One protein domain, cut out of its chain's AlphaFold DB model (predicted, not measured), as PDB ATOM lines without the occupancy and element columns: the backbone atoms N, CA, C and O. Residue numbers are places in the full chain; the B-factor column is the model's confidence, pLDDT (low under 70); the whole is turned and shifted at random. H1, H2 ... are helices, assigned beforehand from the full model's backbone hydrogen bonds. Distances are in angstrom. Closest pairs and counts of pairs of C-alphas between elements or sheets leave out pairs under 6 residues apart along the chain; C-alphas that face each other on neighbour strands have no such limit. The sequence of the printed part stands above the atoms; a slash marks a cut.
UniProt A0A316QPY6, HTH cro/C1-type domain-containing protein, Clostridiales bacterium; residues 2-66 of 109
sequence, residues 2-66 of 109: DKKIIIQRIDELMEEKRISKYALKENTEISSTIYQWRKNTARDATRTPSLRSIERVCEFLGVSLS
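What this domain is: This is residues 2 to 66 of the 109 residues of the protein "HTH cro/C1-type domain-containing protein" of Clostridiales bacterium (UniProt A0A316QPY6). The longest helix, H1, runs side by side with H4 at a shallow tilt and the same way, and H3 slants across the pair, so that the three make a triangle. The short helix H2 sits at a corner beside the start of H3, and the long loop of residues 39 to 50 swings round from H3 to H4, with Arg 43 at one far end of the domain. The printed part has 65 residues with four named helices, in the order H1, H2, H3, H4, and no named strand; the class is all helix. The whole is compact, with a radius of gyration of the C-alphas of 11.5 A and spans of 32 by 26 by 18 A.

Where its parts are: Find C-alpha 3 at (168.286, 182.598, 33.698); from there H1, residues 3 to 16, runs 20.0 A to C-alpha 16 at (154.550, 172.352, 23.424). Go on to H4, residues 51 to 61, which is 15.0 A long and ends at C-alpha 61, at (161.102, 167.367, 28.646). Look next for H3, residues 28 to 38, also 15.0 A long. Just before it lies H2, residues 21 to 26, which spans 8.9 A.

How they stand to each other: Start from H1 and look at Met 14: its C-alpha is 7.0 A from that of Leu 61, the closest C-alphas of H1 and H4, which are close but not clearly touching. Their lines stand at a shallow tilt of 17 degrees, the same way. With residues 3 to 7 alone H1 touches H3, the hub; the closest C-alphas, of Lys 3 and Trp 37, are 6.7 A apart. H1 and H3 run opposite ways at a steep tilt of 51 degrees. H3 also touches H4, where the C-alphas of Ile 30 and Val 57 are the closest, at 6.5 A; these two helices run opposite ways at a steep tilt of 61 degrees. H2 and H3 only just touch, with 3 pairs of C-alphas within 8 A, and only at the corner; the closest are the C-alphas of Lys 25 and Ser 31, 5.5 A apart. H2 and H4 are apart, and H1 and H2 are only just apart, at 8.5 A. In H1, H2, H3 and H4 you will find each O i to N i+4 pair within hydrogen-bond range.

The domain as a whole: Look at Arg 18 and Arg 43 for the two C-alphas farthest apart, 32.9 A. The printed part runs from residue 2 to residue 66 with no cut. The links H1 to H2 and H2 to H3 are tight, while the link H3 to H4, 12 residues, is long. The mean pLDDT of the printed part is 89.4; it is under 70 at residue 40, residues 42 to 43 and residue 45, which lie in that long link.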
ATOM      1  N   ASP A   2     171.308 183.776  30.192       82.50
ATOM      2  CA  ASP A   2     170.332 184.472  31.038       82.50
ATOM      3  C   ASP A   2     169.309 183.474  31.603       82.50
ATOM      4  O   ASP A   2     168.616 182.771  30.871       82.50
ATOM      5  N   LYS A   3     169.215 183.431  32.930       85.38
ATOM      6  CA  LYS A   3     168.286 182.598  33.698       85.38
ATOM      7  C   LYS A   3     166.826 182.811  33.285       85.38
ATOM      8  O   LYS A   3     166.069 181.845  33.253       85.38
ATOM      9  N   LYS A   4     166.430 184.042  32.942       87.94
ATOM     10  CA  LYS A   4     165.069 184.360  32.480       87.94
ATOM     11  C   LYS A   4     164.765 183.693  31.146       87.94
ATOM     12  O   LYS A   4     163.709 183.087  31.019       87.94
ATOM     13  N   ILE A   5     165.712 183.747  30.207       90.38
ATOM     14  CA  ILE A   5     165.586 183.108  28.889       90.38
ATOM     15  C   ILE A   5     165.430 181.591  29.053       90.38
ATOM     16  O   ILE A   5     164.559 180.988  28.436       90.38
ATOM     17  N   ILE A   6     166.212 180.975  29.944       92.19
ATOM     18  CA  ILE A   6     166.126 179.532  30.222       92.19
ATOM     19  C   ILE A   6     164.778 179.148  30.833       92.19
ATOM     20  O   ILE A   6     164.175 178.168  30.406       92.19
ATOM     21  N   ILE A   7     164.280 179.913  31.808       92.94
ATOM     22  CA  ILE A   7     162.964 179.655  32.403       92.94
ATOM     23  C   ILE A   7     161.845 179.815  31.378       92.94
ATOM     24  O   ILE A   7     160.979 178.947  31.305       92.94
ATOM     25  N   GLN A   8     161.880 180.881  30.578       94.25
ATOM     26  CA  GLN A   8     160.899 181.094  29.520       94.25
ATOM     27  C   GLN A   8     160.900 179.919  28.538       94.25
ATOM     28  O   GLN A   8     159.844 179.363  28.248       94.25
ATOM     29  N   ARG A   9     162.083 179.476  28.103       95.38
ATOM     30  CA  ARG A   9     162.213 178.340  27.188       95.38
ATOM     31  C   ARG A   9     161.654 177.043  27.770       95.38
ATOM     32  O   ARG A   9     161.025 176.267  27.061       95.38
ATOM     33  N   ILE A  10     161.857 176.805  29.064       95.38
ATOM     34  CA  ILE A  10     161.270 175.656  29.767       95.38
ATOM     35  C   ILE A  10     159.740 175.741  29.760       95.38
ATOM     36  O   ILE A  10     159.092 174.734  29.488       95.38
ATOM     37  N   ASP A  11     159.167 176.912  30.048       95.44
ATOM     38  CA  ASP A  11     157.712 177.106  30.050       95.44
ATOM     39  C   ASP A  11     157.111 176.859  28.650       95.44
ATOM     40  O   ASP A  11     156.129 176.126  28.535       95.44
ATOM     41  N   GLU A  12     157.749 177.366  27.588       96.00
ATOM     42  CA  GLU A  12     157.361 177.107  26.189       96.00
ATOM     43  C   GLU A  12     157.379 175.610  25.846       96.00
ATOM     44  O   GLU A  12     156.439 175.083  25.252       96.00
ATOM     45  N   LEU A  13     158.439 174.899  26.240       96.44
ATOM     46  CA  LEU A  13     158.583 173.468  25.965       96.44
ATOM     47  C   LEU A  13     157.586 172.620  26.758       96.44
ATOM     48  O   LEU A  13     157.084 171.621  26.241       96.44
ATOM     49  N   MET A  14     157.276 173.006  27.997       95.88
ATOM     50  CA  MET A  14     156.227 172.352  28.778       95.88
ATOM     51  C   MET A  14     154.859 172.497  28.105       95.88
ATOM     52  O   MET A  14     154.099 171.529  28.075       95.88
ATOM     53  N   GLU A  15     154.555 173.665  27.538       96.31
ATOM     54  CA  GLU A  15     153.328 173.885  26.767       96.31
ATOM     55  C   GLU A  15     153.319 173.063  25.469       96.31
ATOM     56  O   GLU A  15     152.372 172.305  25.239       96.31
ATOM     57  N   GLU A  16     154.397 173.116  24.675       93.88
ATOM     58  CA  GLU A  16     154.550 172.352  23.424       93.88
ATOM     59  C   GLU A  16     154.336 170.847  23.651       93.88
ATOM     60  O   GLU A  16     153.623 170.180  22.898       93.88
ATOM     61  N   LYS A  17     154.936 170.307  24.716       93.12
ATOM     62  CA  LYS A  17     154.902 168.879  25.058       93.12
ATOM     63  C   LYS A  17     153.699 168.486  25.916       93.12
ATOM     64  O   LYS A  17     153.580 167.320  26.285       93.12
ATOM     65  N   ARG A  18     152.805 169.432  26.238       95.12
ATOM     66  CA  ARG A  18     151.636 169.233  27.117       95.12
ATOM     67  C   ARG A  18     152.005 168.647  28.487       95.12
ATOM     68  O   ARG A  18     151.247 167.873  29.074       95.12
ATOM     69  N   ILE A  19     153.165 169.026  29.016       94.69
ATOM     70  CA  ILE A  19     153.634 168.600  30.335       94.69
ATOM     71  C   ILE A  19     152.967 169.477  31.389       94.69
ATOM     72  O   ILE A  19     153.200 170.684  31.483       94.69
ATOM     73  N   SER A  20     152.124 168.863  32.215       92.62
ATOM     74  CA  SER A  20     151.422 169.584  33.273       92.62
ATOM     75  C   SER A  20     152.363 169.968  34.420       92.62
ATOM     76  O   SER A  20     153.353 169.298  34.718       92.62
ATOM     77  N   LYS A  21     152.002 171.025  35.161       90.44
ATOM     78  CA  LYS A  21     152.696 171.385  36.411       90.44
ATOM     79  C   LYS A  21     152.652 170.261  37.449       90.44
ATOM     80  O   LYS A  21     153.516 170.216  38.317       90.44
ATOM     81  N   TYR A  22     151.636 169.402  37.389       91.81
ATOM     82  CA  TYR A  22     151.526 168.236  38.256       91.81
ATOM     83  C   TYR A  22     152.601 167.196  37.903       91.81
ATOM     84  O   TYR A  22     153.391 166.848  38.771       91.81
ATOM     85  N   ALA A  23     152.723 166.829  36.622       89.88
ATOM     86  CA  ALA A  23     153.760 165.910  36.142       89.88
ATOM     87  C   ALA A  23     155.179 166.421  36.452       89.88
ATOM     88  O   ALA A  23     156.051 165.661  36.861       89.88
ATOM     89  N   LEU A  24     155.402 167.736  36.343       91.81
ATOM     90  CA  LEU A  24     156.663 168.338  36.775       91.81
ATOM     91  C   LEU A  24     156.920 168.133  38.276       91.81
ATOM     92  O   LEU A  24     158.041 167.815  38.663       91.81
ATOM     93  N   LYS A  25     155.907 168.323  39.129       91.12
ATOM     94  CA  LYS A  25     156.044 168.187  40.589       91.12
ATOM     95  C   LYS A  25     156.330 166.754  41.037       91.12
ATOM     96  O   LYS A  25     157.013 166.593  42.044       91.12
ATOM     97  N   GLU A  26     155.839 165.747  40.317       92.44
ATOM     98  CA  GLU A  26     156.169 164.340  40.594       92.44
ATOM     99  C   GLU A  26     157.671 164.073  40.428       92.44
ATOM    100  O   GLU A  26     158.251 163.272  41.161       92.44
ATOM    101  N   ASN A  27     158.339 164.823  39.547       91.06
ATOM    102  CA  ASN A  27     159.788 164.808  39.417       91.06
ATOM    103  C   ASN A  27     160.429 165.832  40.377       91.06
ATOM    104  O   ASN A  27     160.771 166.962  40.010       91.06
ATOM    105  N   THR A  28     160.539 165.460  41.656       86.75
ATOM    106  CA  THR A  28     160.947 166.353  42.765       86.75
ATOM    107  C   THR A  28     162.311 167.018  42.545       86.75
ATOM    108  O   THR A  28     162.511 168.189  42.879       86.75
ATOM    109  N   GLU A  29     163.250 166.314  41.918       90.31
ATOM    110  CA  GLU A  29     164.579 166.840  41.618       90.31
ATOM    111  C   GLU A  29     164.544 167.922  40.529       90.31
ATOM    112  O   GLU A  29     165.090 169.016  40.710       90.31
ATOM    113  N   ILE A  30     163.846 167.667  39.421       93.19
ATOM    114  CA  ILE A  30     163.723 168.627  38.318       93.19
ATOM    115  C   ILE A  30     162.864 169.823  38.730       93.19
ATOM    116  O   ILE A  30     163.255 170.973  38.519       93.19
ATOM    117  N   SER A  31     161.732 169.586  39.394       91.81
ATOM    118  CA  SER A  31     160.872 170.661  39.897       91.81
ATOM    119  C   SER A  31     161.588 171.567  40.895       91.81
ATOM    120  O   SER A  31     161.463 172.789  40.791       91.81
ATOM    121  N   SER A  32     162.380 171.012  41.819       90.50
ATOM    122  CA  SER A  32     163.169 171.815  42.761       90.50
ATOM    123  C   SER A  32     164.258 172.630  42.057       90.50
ATOM    124  O   SER A  32     164.447 173.804  42.381       90.50
ATOM    125  N   THR A  33     164.915 172.054  41.047       90.31
ATOM    126  CA  THR A  33     165.922 172.735  40.221       90.31
ATOM    127  C   THR A  33     165.311 173.924  39.478       90.31
ATOM    128  O   THR A  33     165.787 175.056  39.607       90.31
ATOM    129  N   ILE A  34     164.196 173.707  38.776       90.62
ATOM    130  CA  ILE A  34     163.478 174.763  38.049       90.62
ATOM    131  C   ILE A  34     162.939 175.816  39.025       90.62
ATOM    132  O   ILE A  34     163.005 177.010  38.743       90.62
ATOM    133  N   TYR A  35     162.447 175.415  40.199       90.06
ATOM    134  CA  TYR A  35     161.988 176.350  41.226       90.06
ATOM    135  C   TYR A  35     163.118 177.263  41.724       90.06
ATOM    136  O   TYR A  35     162.933 178.480  41.807       90.06
ATOM    137  N   GLN A  36     164.311 176.717  41.985       87.50
ATOM    138  CA  GLN A  36     165.494 177.515  42.331       87.50
ATOM    139  C   GLN A  36     165.852 178.504  41.213       87.50
ATOM    140  O   GLN A  36     166.257 179.637  41.484       87.50
ATOM    141  N   TRP A  37     165.655 178.113  39.954       88.88
ATOM    142  CA  TRP A  37     165.861 179.001  38.814       88.88
ATOM    143  C   TRP A  37     164.737 180.023  38.600       88.88
ATOM    144  O   TRP A  37     164.951 181.051  37.972       88.88
ATOM    145  N   ARG A  38     163.540 179.807  39.134       88.00
ATOM    146  CA  ARG A  38     162.496 180.844  39.151       88.00
ATOM    147  C   ARG A  38     162.723 181.843  40.277       88.00
ATOM    148  O   ARG A  38     162.390 183.019  40.144       88.00
ATOM    149  N   LYS A  39     163.308 181.394  41.389       83.25
ATOM    150  CA  LYS A  39     163.574 182.241  42.549       83.25
ATOM    151  C   LYS A  39     164.639 183.287  42.212       83.25
ATOM    152  O   LYS A  39     165.778 182.948  41.891       83.25
ATOM    153  N   ASN A  40     164.273 184.562  42.302       67.88
ATOM    154  CA  ASN A  40     165.175 185.696  42.094       67.88
ATOM    155  C   ASN A  40     165.571 186.330  43.437       67.88
ATOM    156  O   ASN A  40     165.280 187.491  43.711       67.88
ATOM    157  N   THR A  41     166.149 185.529  44.335       70.75
ATOM    158  CA  THR A  41     166.683 186.021  45.611       70.75
ATOM    159  C   THR A  41     168.015 186.723  45.395       70.75
ATOM    160  O   THR A  41     168.846 186.231  44.639       70.75
ATOM    161  N   ALA A  42     168.264 187.821  46.120       67.25
ATOM    162  CA  ALA A  42     169.528 188.568  46.049       67.25
ATOM    163  C   ALA A  42     170.770 187.675  46.256       67.25
ATOM    164  O   ALA A  42     171.794 187.876  45.614       67.25
ATOM    165  N   ARG A  43     170.647 186.631  47.090       69.19
ATOM    166  CA  ARG A  43     171.690 185.621  47.336       69.19
ATOM    167  C   ARG A  43     172.034 184.761  46.111       69.19
ATOM    168  O   ARG A  43     173.162 184.302  46.001       69.19
ATOM    169  N   ASP A  44     171.080 184.542  45.209       70.12
ATOM    170  CA  ASP A  44     171.202 183.638  44.055       70.12
ATOM    171  C   ASP A  44     171.112 184.386  42.715       70.12
ATOM    172  O   ASP A  44     170.932 183.765  41.665       70.12
ATOM    173  N   ALA A  45     171.218 185.719  42.735       67.50
ATOM    174  CA  ALA A  45     171.077 186.563  41.549       67.50
ATOM    175  C   ALA A  45     172.138 186.255  40.477       67.50
ATOM    176  O   ALA A  45     171.862 186.342  39.285       67.50
ATOM    177  N   THR A  46     173.334 185.835  40.899       70.75
ATOM    178  CA  THR A  46     174.450 185.460  40.016       70.75
ATOM    179  C   THR A  46     174.486 183.967  39.685       70.75
ATOM    180  O   THR A  46     175.312 183.534  38.882       70.75
ATOM    181  N   ARG A  47     173.605 183.154  40.284       74.12
ATOM    182  CA  ARG A  47     173.609 181.702  40.097       74.12
ATOM    183  C   ARG A  47     172.947 181.346  38.768       74.12
ATOM    184  O   ARG A  47     171.721 181.342  38.647       74.12
ATOM    185  N   THR A  48     173.770 181.025  37.777       79.88
ATOM    186  CA  THR A  48     173.321 180.586  36.454       79.88
ATOM    187  C   THR A  48     173.098 179.071  36.410       79.88
ATOM    188  O   THR A  48     173.870 178.330  37.024       79.88
ATOM    189  N   PRO A  49     172.085 178.583  35.672       87.38
ATOM    190  CA  PRO A  49     171.952 177.162  35.359       87.38
ATOM    191  C   PRO A  49     173.239 176.601  34.740       87.38
ATOM    192  O   PRO A  49     173.807 177.208  33.832       87.38
ATOM    193  N   SER A  50     173.706 175.453  35.235       90.81
ATOM    194  CA  SER A  50     174.819 174.730  34.610       90.81
ATOM    195  C   SER A  50     174.324 173.945  33.395       90.81
ATOM    196  O   SER A  50     173.174 173.505  33.395       90.81
ATOM    197  N   LEU A  51     175.194 173.706  32.406       91.75
ATOM    198  CA  LEU A  51     174.849 172.896  31.231       91.75
ATOM    199  C   LEU A  51     174.315 171.515  31.635       91.75
ATOM    200  O   LEU A  51     173.236 171.133  31.202       91.75
ATOM    201  N   ARG A  52     174.988 170.848  32.580       93.12
ATOM    202  CA  ARG A  52     174.566 169.548  33.119       93.12
ATOM    203  C   ARG A  52     173.158 169.568  33.706       93.12
ATOM    204  O   ARG A  52     172.402 168.615  33.577       93.12
ATOM    205  N   SER A  53     172.788 170.642  34.398       93.12
ATOM    206  CA  SER A  53     171.432 170.762  34.935       93.12
ATOM    207  C   SER A  53     170.400 171.004  33.834       93.12
ATOM    208  O   SER A  53     169.272 170.539  33.960       93.12
ATOM    209  N   ILE A  54     170.770 171.724  32.771       95.19
ATOM    210  CA  ILE A  54     169.913 171.945  31.600       95.19
ATOM    211  C   ILE A  54     169.700 170.632  30.847       95.19
ATOM    212  O   ILE A  54     168.566 170.334  30.493       95.19
ATOM    213  N   GLU A  55     170.739 169.815  30.668       95.62
ATOM    214  CA  GLU A  55     170.641 168.485  30.046       95.62
ATOM    215  C   GLU A  55     169.602 167.610  30.749       95.62
ATOM    216  O   GLU A  55     168.696 167.092  30.104       95.62
ATOM    217  N   ARG A  56     169.630 167.554  32.084       95.94
ATOM    218  CA  ARG A  56     168.640 166.796  32.870       95.94
ATOM    219  C   ARG A  56     167.213 167.318  32.712       95.94
ATOM    220  O   ARG A  56     166.254 166.553  32.764       95.94
ATOM    221  N   VAL A  57     167.054 168.628  32.522       95.62
ATOM    222  CA  VAL A  57     165.750 169.219  32.193       95.62
ATOM    223  C   VAL A  57     165.331 168.835  30.773       95.62
ATOM    224  O   VAL A  57     164.168 168.508  30.567       95.62
ATOM    225  N   CYS A  58     166.253 168.820  29.810       96.12
ATOM    226  CA  CYS A  58     165.982 168.384  28.437       96.12
ATOM    227  C   CYS A  58     165.542 166.914  28.387       96.12
ATOM    228  O   CYS A  58     164.546 166.605  27.734       96.12
ATOM    229  N   GLU A  59     166.216 166.038  29.139       95.62
ATOM    230  CA  GLU A  59     165.846 164.628  29.313       95.62
ATOM    231  C   GLU A  59     164.414 164.489  29.842       95.62
ATOM    232  O   GLU A  59     163.604 163.773  29.259       95.62
ATOM    233  N   PHE A  60     164.067 165.233  30.899       96.00
ATOM    234  CA  PHE A  60     162.707 165.249  31.445       96.00
ATOM    235  C   PHE A  60     161.663 165.753  30.433       96.00
ATOM    236  O   PHE A  60     160.561 165.215  30.359       96.00
ATOM    237  N   LEU A  61     161.996 166.783  29.652       95.38
ATOM    238  CA  LEU A  61     161.102 167.367  28.646       95.38
ATOM    239  C   LEU A  61     161.029 166.545  27.345       95.38
ATOM    240  O   LEU A  61     160.209 166.853  26.474       95.38
ATOM    241  N   GLY A  62     161.876 165.525  27.180       94.00
ATOM    242  CA  GLY A  62     161.953 164.724  25.958       94.00
ATOM    243  C   GLY A  62     162.357 165.556  24.736       94.00
ATOM    244  O   GLY A  62     161.707 165.482  23.685       94.00
ATOM    245  N   VAL A  63     163.377 166.402  24.891       95.62
ATOM    246  CA  VAL A  63     163.969 167.211  23.813       95.62
ATOM    247  C   VAL A  63     165.485 167.100  23.824       95.62
ATOM    248  O   VAL A  63     166.086 166.879  24.873       95.62
ATOM    249  N   SER A  64     166.121 167.299  22.671       95.12
ATOM    250  CA  SER A  64     167.574 167.434  22.633       95.12
ATOM    251  C   SER A  64     168.020 168.784  23.200       95.12
ATOM    252  O   SER A  64     167.283 169.777  23.189       95.12
ATOM    253  N   LEU A  65     169.282 168.843  23.620       95.50
ATOM    254  CA  LEU A  65     169.924 170.088  24.028       95.50
ATOM    255  C   LEU A  65     169.994 171.106  22.874       95.50
ATOM    256  O   LEU A  65     169.879 172.309  23.098       95.50
ATOM    257  N   SER A  66     170.140 170.633  21.633       94.75
ATOM    258  CA  SER A  66     170.183 171.505  20.455       94.75
ATOM    259  C   SER A  66     168.824 172.149  20.171       94.75
ATOM    260  O   SER A  66     168.755 173.353  19.929       94.75
TER     261      SER A  66